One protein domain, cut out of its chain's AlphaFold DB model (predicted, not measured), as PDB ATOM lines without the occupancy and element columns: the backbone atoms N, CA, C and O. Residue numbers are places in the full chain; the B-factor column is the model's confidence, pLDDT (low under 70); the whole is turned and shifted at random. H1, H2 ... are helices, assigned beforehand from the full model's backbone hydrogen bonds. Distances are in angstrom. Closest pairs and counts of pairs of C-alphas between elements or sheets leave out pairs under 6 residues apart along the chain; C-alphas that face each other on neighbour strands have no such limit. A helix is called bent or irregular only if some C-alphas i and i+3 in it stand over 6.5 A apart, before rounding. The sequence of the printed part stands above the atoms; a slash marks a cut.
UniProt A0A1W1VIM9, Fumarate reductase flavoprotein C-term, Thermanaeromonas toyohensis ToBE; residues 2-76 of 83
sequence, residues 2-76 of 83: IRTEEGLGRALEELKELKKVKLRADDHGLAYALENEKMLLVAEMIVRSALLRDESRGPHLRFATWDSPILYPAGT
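Overview. This is residues 2 to 76 of the 83 residues of the protein "Fumarate reductase flavoprotein C-term" of Thermanaeromonas toyohensis ToBE (UniProt A0A1W1VIM9). The model is a long helical hairpin, H1 folding over into the longer H2, with a head of loops, residues 53 to 76, at the end where H1 begins and H2 ends. At the other end residues 26 to 31 stick out, of which 29 to 31 belong to H2. The printed part has 75 residues with two named helices, H1 then H2, and no named strand; the class is all helix, with 38 residues in the named elements. The whole is loose, with a radius of gyration of the C-alphas of 15.8 A, and a rod in outline, spanning 47 by 21 by 17 A.

Along the chain. The printed part begins at Ile 2. H1 runs from Glu 5 to Leu 18 and measures 20.0 A from first to last C-alpha, with C-alpha 5 at (-0.984, -34.145, 29.913). H2 runs from Gly 29 to Leu 52 and measures 35.7 A, from C-alpha 29 at (4.738, -39.347, 66.006) to C-alpha 52 at (-4.039, -42.843, 31.540). Residues 53 to 76 hold no named element.

Arrangement. H1 and H2 form a helical hairpin, two helices that touch and run opposite ways, at a shallow tilt of 25 degrees. Their closest C-alphas are those of Leu 8 and Leu 51, 6.2 A apart. H2 touches H1 with residues 40 to 51 alone. Their centres are 13.2 A apart. In H1 and H2 every O i to N i+4 pair is within hydrogen-bond range. Neither helix is bent.

Size, cuts and confidence. The two C-alphas farthest apart, those of Asp 27 and Thr 76, are 48.8 A apart. The link from H1 to H2, with 10 residues between them, is short. The C-alphas of residues 53 to 76 lie 12 to 22 A from the mean of all C-alphas. The printed part has no cut. The mean pLDDT of the printed part is 92.2, and residues 75 to 76 are under 70.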
ATOM      1  N   ILE A   2      -8.163 -28.029  36.556       84.19
ATOM      2  CA  ILE A   2      -7.785 -28.330  35.160       84.19
ATOM      3  C   ILE A   2      -6.738 -29.452  35.165       84.19
ATOM      4  O   ILE A   2      -5.807 -29.406  35.967       84.19
ATOM      5  N   ARG A   3      -6.884 -30.457  34.291       93.19
ATOM      6  CA  ARG A   3      -5.879 -31.510  34.074       93.19
ATOM      7  C   ARG A   3      -5.408 -31.470  32.625       93.19
ATOM      8  O   ARG A   3      -6.230 -31.579  31.720       93.19
ATOM      9  N   THR A   4      -4.105 -31.351  32.421       94.38
ATOM     10  CA  THR A   4      -3.449 -31.438  31.108       94.38
ATOM     11  C   THR A   4      -2.421 -32.567  31.142       94.38
ATOM     12  O   THR A   4      -1.956 -32.931  32.224       94.38
ATOM     13  N   GLU A   5      -2.059 -33.134  29.987       94.12
ATOM     14  CA  GLU A   5      -0.984 -34.145  29.913       94.12
ATOM     15  C   GLU A   5       0.312 -33.590  30.525       94.12
ATOM     16  O   GLU A   5       0.908 -34.232  31.385       94.12
ATOM     17  N   GLU A   6       0.691 -32.360  30.159       94.75
ATOM     18  CA  GLU A   6       1.880 -31.688  30.691       94.75
ATOM     19  C   GLU A   6       1.810 -31.521  32.215       94.75
ATOM     20  O   GLU A   6       2.739 -31.896  32.925       94.75
ATOM     21  N   GLY A   7       0.699 -30.996  32.740       96.12
ATOM     22  CA  GLY A   7       0.548 -30.742  34.171       96.12
ATOM     23  C   GLY A   7       0.572 -32.027  34.997       96.12
ATOM     24  O   GLY A   7       1.215 -32.075  36.042       96.12
ATOM     25  N   LEU A   8      -0.080 -33.086  34.508       96.69
ATOM     26  CA  LEU A   8      -0.045 -34.404  35.146       96.69
ATOM     27  C   LEU A   8       1.354 -35.037  35.063       96.69
ATOM     28  O   LEU A   8       1.793 -35.658  36.028       96.69
ATOM     29  N   GLY A   9       2.070 -34.849  33.951       97.06
ATOM     30  CA  GLY A   9       3.463 -35.273  33.804       97.06
ATOM     31  C   GLY A   9       4.395 -34.576  34.798       97.06
ATOM     32  O   GLY A   9       5.162 -35.249  35.484       97.06
ATOM     33  N   ARG A  10       4.274 -33.249  34.950       97.75
ATOM     34  CA  ARG A  10       5.032 -32.482  35.957       97.75
ATOM     35  C   ARG A  10       4.730 -32.958  37.377       97.75
ATOM     36  O   ARG A  10       5.658 -33.205  38.138       97.75
ATOM     37  N   ALA A  11       3.456 -33.191  37.698       97.38
ATOM     38  CA  ALA A  11       3.058 -33.715  39.004       97.38
ATOM     39  C   ALA A  11       3.672 -35.097  39.305       97.38
ATOM     40  O   ALA A  11       4.033 -35.365  40.450       97.38
ATOM     41  N   LEU A  12       3.823 -35.980  38.307       97.94
ATOM     42  CA  LEU A  12       4.516 -37.262  38.505       97.94
ATOM     43  C   LEU A  12       6.005 -37.084  38.801       97.94
ATOM     44  O   LEU A  12       6.532 -37.810  39.646       97.94
ATOM     45  N   GLU A  13       6.681 -36.149  38.131       98.12
ATOM     46  CA  GLU A  13       8.098 -35.892  38.403       98.12
ATOM     47  C   GLU A  13       8.286 -35.275  39.796       98.12
ATOM     48  O   GLU A  13       9.134 -35.731  40.558       98.12
ATOM     49  N   GLU A  14       7.428 -34.332  40.194       97.81
ATOM     50  CA  GLU A  14       7.427 -33.774  41.553       97.81
ATOM     51  C   GLU A  14       7.195 -34.858  42.618       97.81
ATOM     52  O   GLU A  14       7.934 -34.935  43.600       97.81
ATOM     53  N   LEU A  15       6.222 -35.753  42.409       97.56
ATOM     54  CA  LEU A  15       5.981 -36.883  43.312       97.56
ATOM     55  C   LEU A  15       7.191 -37.816  43.399       97.56
ATOM     56  O   LEU A  15       7.524 -38.294  44.483       97.56
ATOM     57  N   LYS A  16       7.866 -38.075  42.280       96.75
ATOM     58  CA  LYS A  16       9.077 -38.899  42.248       96.75
ATOM     59  C   LYS A  16      10.209 -38.269  43.057       96.75
ATOM     60  O   LYS A  16      10.889 -39.001  43.775       96.75
ATOM     61  N   GLU A  17      10.385 -36.951  42.998       97.12
ATOM     62  CA  GLU A  17      11.357 -36.249  43.842       97.12
ATOM     63  C   GLU A  17      10.956 -36.277  45.323       97.12
ATOM     64  O   GLU A  17      11.783 -36.608  46.174       97.12
ATOM     65  N   LEU A  18       9.678 -36.047  45.644       96.00
ATOM     66  CA  LEU A  18       9.175 -36.125  47.022       96.00
ATOM     67  C   LEU A  18       9.387 -37.511  47.641       96.00
ATOM     68  O   LEU A  18       9.776 -37.616  48.801       96.00
ATOM     69  N   LYS A  19       9.211 -38.587  46.867       94.69
ATOM     70  CA  LYS A  19       9.434 -39.964  47.338       94.69
ATOM     71  C   LYS A  19      10.902 -40.290  47.634       94.69
ATOM     72  O   LYS A  19      11.161 -41.282  48.313       94.69
ATOM     73  N   LYS A  20      11.866 -39.487  47.164       94.94
ATOM     74  CA  LYS A  20      13.283 -39.626  47.557       94.94
ATOM     75  C   LYS A  20      13.548 -39.069  48.954       94.94
ATOM     76  O   LYS A  20      14.545 -39.435  49.577       94.94
ATOM     77  N   VAL A  21      12.679 -38.191  49.451       92.06
ATOM     78  CA  VAL A  21      12.796 -37.631  50.797       92.06
ATOM     79  C   VAL A  21      12.450 -38.721  51.804       92.06
ATOM     80  O   VAL A  21      11.334 -39.237  51.846       92.06
ATOM     81  N   LYS A  22      13.425 -39.091  52.638       86.31
ATOM     82  CA  LYS A  22      13.212 -40.092  53.684       86.31
ATOM     83  C   LYS A  22      12.327 -39.505  54.781       86.31
ATOM     84  O   LYS A  22      12.794 -38.695  55.579       86.31
ATOM     85  N   LEU A  23      11.081 -39.962  54.841       88.38
ATOM     86  CA  LEU A  23      10.164 -39.631  55.927       88.38
ATOM     87  C   LEU A  23      10.674 -40.223  57.248       88.38
ATOM     88  O   LEU A  23      11.204 -41.338  57.296       88.38
ATOM     89  N   ARG A  24      10.555 -39.441  58.319       90.25
ATOM     90  CA  ARG A  24      10.968 -39.796  59.681       90.25
ATOM     91  C   ARG A  24       9.881 -39.351  60.648       90.25
ATOM     92  O   ARG A  24       9.204 -38.365  60.379       90.25
ATOM     93  N   ALA A  25       9.731 -40.082  61.747       94.62
ATOM     94  CA  ALA A  25       8.893 -39.631  62.848       94.62
ATOM     95  C   ALA A  25       9.503 -38.366  63.470       94.62
ATOM     96  O   ALA A  25      10.717 -38.306  63.682       94.62
ATOM     97  N   ASP A  26       8.651 -37.385  63.733       93.25
ATOM     98  CA  ASP A  26       8.946 -36.145  64.446       93.25
ATOM     99  C   ASP A  26       8.002 -36.028  65.659       93.25
ATOM    100  O   ASP A  26       7.449 -37.033  66.120       93.25
ATOM    101  N   ASP A  27       7.794 -34.813  66.166       96.88
ATOM    102  CA  ASP A  27       6.913 -34.540  67.307       96.88
ATOM    103  C   ASP A  27       5.435 -34.917  67.054       96.88
ATOM    104  O   ASP A  27       4.662 -35.039  68.003       96.88
ATOM    105  N   HIS A  28       5.037 -35.174  65.799       94.44
ATOM    106  CA  HIS A  28       3.705 -35.673  65.431       94.44
ATOM    107  C   HIS A  28       3.590 -37.209  65.512       94.44
ATOM    108  O   HIS A  28       2.498 -37.767  65.389       94.44
ATOM    109  N   GLY A  29       4.702 -37.912  65.743       96.69
ATOM    110  CA  GLY A  29       4.738 -39.347  66.006       96.69
ATOM    111  C   GLY A  29       4.770 -40.251  64.768       96.69
ATOM    112  O   GLY A  29       4.755 -39.828  63.612       96.69
ATOM    113  N   LEU A  30       4.845 -41.563  65.024       96.25
ATOM    114  CA  LEU A  30       5.039 -42.580  63.982       96.25
ATOM    115  C   LEU A  30       3.847 -42.702  63.023       96.25
ATOM    116  O   LEU A  30       4.052 -42.906  61.827       96.25
ATOM    117  N   ALA A  31       2.618 -42.585  63.535       96.69
ATOM    118  CA  ALA A  31       1.413 -42.686  62.714       96.69
ATOM    119  C   ALA A  31       1.410 -41.620  61.611       96.69
ATOM    120  O   ALA A  31       1.255 -41.957  60.441       96.69
ATOM    121  N   TYR A  32       1.724 -40.374  61.970       95.94
ATOM    122  CA  TYR A  32       1.813 -39.258  61.033       95.94
ATOM    123  C   TYR A  32       2.867 -39.488  59.938       95.94
ATOM    124  O   TYR A  32       2.620 -39.267  58.751       95.94
ATOM    125  N   ALA A  33       4.043 -40.010  60.305       94.50
ATOM    126  CA  ALA A  33       5.082 -40.342  59.330       94.50
ATOM    127  C   ALA A  33       4.632 -41.427  58.330       94.50
ATOM    128  O   ALA A  33       4.921 -41.319  57.135       94.50
ATOM    129  N   LEU A  34       3.908 -42.451  58.797       95.00
ATOM    130  CA  LEU A  34       3.357 -43.506  57.939       95.00
ATOM    131  C   LEU A  34       2.228 -42.986  57.043       95.00
ATOM    132  O   LEU A  34       2.174 -43.338  55.867       95.00
ATOM    133  N   GLU A  35       1.351 -42.130  57.564       96.19
ATOM    134  CA  GLU A  35       0.285 -41.490  56.786       96.19
ATOM    135  C   GLU A  35       0.862 -40.653  55.642       96.19
ATOM    136  O   GLU A  35       0.438 -40.819  54.498       96.19
ATOM    137  N   ASN A  36       1.896 -39.849  55.905       94.75
ATOM    138  CA  ASN A  36       2.611 -39.093  54.873       94.75
ATOM    139  C   ASN A  36       3.183 -40.000  53.776       94.75
ATOM    140  O   ASN A  36       3.069 -39.696  52.586       94.75
ATOM    141  N   GLU A  37       3.745 -41.150  54.153       94.00
ATOM    142  CA  GLU A  37       4.240 -42.130  53.184       94.00
ATOM    143  C   GLU A  37       3.100 -42.665  52.305       94.00
ATOM    144  O   GLU A  37       3.242 -42.788  51.084       94.00
ATOM    145  N   LYS A  38       1.939 -42.957  52.903       95.94
ATOM    146  CA  LYS A  38       0.782 -43.483  52.164       95.94
ATOM    147  C   LYS A  38       0.105 -42.416  51.313       95.94
ATOM    148  O   LYS A  38      -0.366 -42.746  50.224       95.94
ATOM    149  N   MET A  39       0.125 -41.151  51.723       96.75
ATOM    150  CA  MET A  39      -0.355 -40.048  50.891       96.75
ATOM    151  C   MET A  39       0.418 -39.955  49.574       96.75
ATOM    152  O   MET A  39      -0.206 -39.802  48.528       96.75
ATOM    153  N   LEU A  40       1.746 -40.126  49.591       96.88
ATOM    154  CA  LEU A  40       2.552 -40.130  48.361       96.88
ATOM    155  C   LEU A  40       2.179 -41.292  47.429       96.88
ATOM    156  O   LEU A  40       2.097 -41.110  46.214       96.88
ATOM    157  N   LEU A  41       1.910 -42.477  47.988       96.19
ATOM    158  CA  LEU A  41       1.444 -43.635  47.220       96.19
ATOM    159  C   LEU A  41       0.080 -43.371  46.563       96.19
ATOM    160  O   LEU A  41      -0.094 -43.621  45.369       96.19
ATOM    161  N   VAL A  42      -0.881 -42.857  47.333       98.31
ATOM    162  CA  VAL A  42      -2.234 -42.552  46.844       98.31
ATOM    163  C   VAL A  42      -2.199 -41.434  45.801       98.31
ATOM    164  O   VAL A  42      -2.860 -41.543  44.769       98.31
ATOM    165  N   ALA A  43      -1.397 -40.389  46.022       98.25
ATOM    166  CA  ALA A  43      -1.226 -39.296  45.073       98.25
ATOM    167  C   ALA A  43      -0.694 -39.805  43.727       98.25
ATOM    168  O   ALA A  43      -1.275 -39.507  42.683       98.25
ATOM    169  N   GLU A  44       0.348 -40.639  43.736       98.12
ATOM    170  CA  GLU A  44       0.890 -41.220  42.507       98.12
ATOM    171  C   GLU A  44      -0.137 -42.093  41.781       98.12
ATOM    172  O   GLU A  44      -0.287 -41.977  40.563       98.12
ATOM    173  N   MET A  45      -0.884 -42.924  42.515       98.25
ATOM    174  CA  MET A  45      -1.968 -43.727  41.946       98.25
ATOM    175  C   MET A  45      -2.990 -42.838  41.224       98.25
ATOM    176  O   MET A  45      -3.307 -43.088  40.062       98.25
ATOM    177  N   ILE A  46      -3.453 -41.764  41.872       97.56
ATOM    178  CA  ILE A  46      -4.427 -40.826  41.298       97.56
ATOM    179  C   ILE A  46      -3.873 -40.154  40.039       97.56
ATOM    180  O   ILE A  46      -4.561 -40.117  39.017       97.56
ATOM    181  N   VAL A  47      -2.643 -39.632  40.084       97.62
ATOM    182  CA  VAL A  47      -2.050 -38.912  38.946       97.62
ATOM    183  C   VAL A  47      -1.827 -39.858  37.764       97.62
ATOM    184  O   VAL A  47      -2.182 -39.510  36.637       97.62
ATOM    185  N   ARG A  48      -1.334 -41.081  37.999       97.69
ATOM    186  CA  ARG A  48      -1.184 -42.099  36.944       97.69
ATOM    187  C   ARG A  48      -2.527 -42.472  36.321       97.69
ATOM    188  O   ARG A  48      -2.634 -42.521  35.096       97.69
ATOM    189  N   SER A  49      -3.562 -42.694  37.133       96.44
ATOM    190  CA  SER A  49      -4.913 -42.976  36.632       96.44
ATOM    191  C   SER A  49      -5.481 -41.807  35.823       96.44
ATOM    192  O   SER A  49      -6.079 -42.023  34.770       96.44
ATOM    193  N   ALA A  50      -5.268 -40.571  36.277       95.38
ATOM    194  CA  ALA A  50      -5.690 -39.374  35.560       95.38
ATOM    195  C   ALA A  50      -4.956 -39.214  34.220       95.38
ATOM    196  O   ALA A  50      -5.582 -38.829  33.234       95.38
ATOM    197  N   LEU A  51      -3.659 -39.539  34.170       94.25
ATOM    198  CA  LEU A  51      -2.840 -39.466  32.960       94.25
ATOM    199  C   LEU A  51      -3.251 -40.527  31.931       94.25
ATOM    200  O   LEU A  51      -3.377 -40.206  30.749       94.25
ATOM    201  N   LEU A  52      -3.536 -41.753  32.383       93.25
ATOM    202  CA  LEU A  52      -4.039 -42.843  31.540       93.25
ATOM    203  C   LEU A  52      -5.425 -42.533  30.951       93.25
ATOM    204  O   LEU A  52      -5.737 -42.937  29.832       93.25
ATOM    205  N   ARG A  53      -6.272 -41.823  31.704       91.88
ATOM    206  CA  ARG A  53      -7.641 -41.500  31.297       91.88
ATOM    207  C   ARG A  53      -7.684 -40.265  30.400       91.88
ATOM    208  O   ARG A  53      -7.752 -39.129  30.874       91.88
ATOM    209  N   ASP A  54      -7.697 -40.508  29.100       88.81
ATOM    210  CA  ASP A  54      -7.665 -39.477  28.060       88.81
ATOM    211  C   ASP A  54      -9.054 -39.016  27.575       88.81
ATOM    212  O   ASP A  54      -9.307 -38.867  26.392       88.81
ATOM    213  N   GLU A  55      -9.987 -38.801  28.498       90.19
ATOM    214  CA  GLU A  55     -11.329 -38.276  28.207       90.19
ATOM    215  C   GLU A  55     -11.739 -37.280  29.297       90.19
ATOM    216  O   GLU A  55     -11.097 -37.224  30.348       90.19
ATOM    217  N   SER A  56     -12.843 -36.555  29.098       91.94
ATOM    218  CA  SER A  56     -13.524 -35.844  30.190       91.94
ATOM    219  C   SER A  56     -14.852 -36.511  30.537       91.94
ATOM    220  O   SER A  56     -15.721 -36.656  29.679       91.94
ATOM    221  N   ARG A  57     -15.034 -36.915  31.801       90.06
ATOM    222  CA  ARG A  57     -16.285 -37.516  32.293       90.06
ATOM    223  C   ARG A  57     -16.419 -37.370  33.809       90.06
ATOM    224  O   ARG A  57     -15.540 -37.784  34.569       90.06
ATOM    225  N   GLY A  58     -17.559 -36.841  34.254       90.19
ATOM    226  CA  GLY A  58     -17.805 -36.558  35.671       90.19
ATOM    227  C   GLY A  58     -16.791 -35.538  36.218       90.19
ATOM    228  O   GLY A  58     -16.515 -34.552  35.539       90.19
ATOM    229  N   PRO A  59     -16.193 -35.754  37.406       91.81
ATOM    230  CA  PRO A  59     -15.226 -34.818  37.996       91.81
ATOM    231  C   PRO A  59     -13.829 -34.865  37.341       91.81
ATOM    232  O   PRO A  59     -12.945 -34.062  37.666       91.81
ATOM    233  N   HIS A  60     -13.594 -35.816  36.430       92.75
ATOM    234  CA  HIS A  60     -12.364 -35.895  35.649       92.75
ATOM    235  C   HIS A  60     -12.506 -35.047  34.386       92.75
ATOM    236  O   HIS A  60     -13.022 -35.517  33.377       92.75
ATOM    237  N   LEU A  61     -12.084 -33.786  34.473       92.31
ATOM    238  CA  LEU A  61     -12.050 -32.836  33.359       92.31
ATOM    239  C   LEU A  61     -10.622 -32.720  32.820       92.31
ATOM    240  O   LEU A  61      -9.715 -32.383  33.589       92.31
ATOM    241  N   ARG A  62     -10.434 -32.998  31.525       92.12
ATOM    242  CA  ARG A  62      -9.138 -32.975  30.838       92.12
ATOM    243  C   ARG A  62      -9.160 -31.959  29.700       92.12
ATOM    244  O   ARG A  62     -10.112 -31.897  28.927       92.12
ATOM    245  N   PHE A  63      -8.080 -31.203  29.579       91.69
ATOM    246  CA  PHE A  63      -7.899 -30.150  28.588       91.69
ATOM    247  C   PHE A  63      -6.593 -30.374  27.825       91.69
ATOM    248  O   PHE A  63      -5.648 -30.947  28.373       91.69
ATOM    249  N   ALA A  64      -6.535 -29.927  26.569       87.75
ATOM    250  CA  ALA A  64      -5.321 -30.016  25.754       87.75
ATOM    251  C   ALA A  64      -4.185 -29.175  26.352       87.75
ATOM    252  O   ALA A  64      -3.059 -29.641  26.503       87.75
ATOM    253  N   THR A  65      -4.517 -27.951  26.755       89.31
ATOM    254  CA  THR A  65      -3.615 -26.980  27.377       89.31
ATOM    255  C   THR A  65      -4.338 -26.258  28.510       89.31
ATOM    256  O   THR A  65      -5.549 -26.413  28.684       89.31
ATOM    257  N   TRP A  66      -3.592 -25.485  29.298       87.00
ATOM    258  CA  TRP A  66      -4.138 -24.733  30.428       87.00
ATOM    259  C   TRP A  66      -5.225 -23.733  30.008       87.00
ATOM    260  O   TRP A  66      -6.269 -23.663  30.650       87.00
ATOM    261  N   ASP A  67      -5.011 -23.043  28.888       89.50
ATOM    262  CA  ASP A  67      -5.923 -22.019  28.366       89.50
ATOM    263  C   ASP A  67      -6.929 -22.567  27.343       89.50
ATOM    264  O   ASP A  67      -7.626 -21.801  26.677       89.50
ATOM    265  N   SER A  68      -7.005 -23.892  27.170       87.44
ATOM    266  CA  SER A  68      -7.929 -24.490  26.205       87.44
ATOM    267  C   SER A  68      -9.378 -24.221  26.623       87.44
ATOM    268  O   SER A  68      -9.794 -24.678  27.691       87.44
ATOM    269  N   PRO A  69     -10.201 -23.581  25.770       84.06
ATOM    270  CA  PRO A  69     -11.627 -23.425  26.045       84.06
ATOM    271  C   PRO A  69     -12.403 -24.733  25.819       84.06
ATOM    272  O   PRO A  69     -13.585 -24.817  26.143       84.06
ATOM    273  N   ILE A  70     -11.751 -25.753  25.245       81.12
ATOM    274  CA  ILE A  70     -12.359 -27.028  24.858       81.12
ATOM    275  C   ILE A  70     -11.787 -28.162  25.719       81.12
ATOM    276  O   ILE A  70     -10.568 -28.318  25.857       81.12
ATOM    277  N   LEU A  71     -12.697 -28.959  26.277       84.62
ATOM    278  CA  LEU A  71     -12.425 -30.212  26.981       84.62
ATOM    279  C   LEU A  71     -12.213 -31.362  25.989       84.62
ATOM    280  O   LEU A  71     -12.847 -31.400  24.935       84.62
ATOM    281  N   TYR A  72     -11.413 -32.362  26.366       82.06
ATOM    282  CA  TYR A  72     -11.409 -33.636  25.641       82.06
ATOM    283  C   TYR A  72     -12.793 -34.294  25.723       82.06
ATOM    284  O   TYR A  72     -13.332 -34.385  26.833       82.06
ATOM    285  N   PRO A  73     -13.370 -34.772  24.604       79.31
ATOM    286  CA  PRO A  73     -14.682 -35.406  24.618       79.31
ATOM    287  C   PRO A  73     -14.713 -36.670  25.486       79.31
ATOM    288  O   PRO A  73     -13.694 -37.315  25.745       79.31
ATOM    289  N   ALA A  74     -15.908 -37.064  25.921       71.81
ATOM    290  CA  ALA A  74     -16.104 -38.378  26.522       71.81
ATOM    291  C   ALA A  74     -15.913 -39.475  25.455       71.81
ATOM    292  O   ALA A  74     -16.437 -39.361  24.350       71.81
ATOM    293  N   GLY A  75     -15.203 -40.556  25.786       65.44
ATOM    294  CA  GLY A  75     -15.045 -41.717  24.902       65.44
ATOM    295  C   GLY A  75     -14.016 -41.582  23.773       65.44
ATOM    296  O   GLY A  75     -13.803 -42.552  23.048       65.44
ATOM    297  N   THR A  76     -13.332 -40.444  23.630       59.72
ATOM    298  CA  THR A  76     -12.160 -40.354  22.748       59.72
ATOM    299  C   THR A  76     -10.959 -40.945  23.470       59.72
ATOM    300  O   THR A  76     -10.536 -40.400  24.475       59.72
TER     301      THR A  76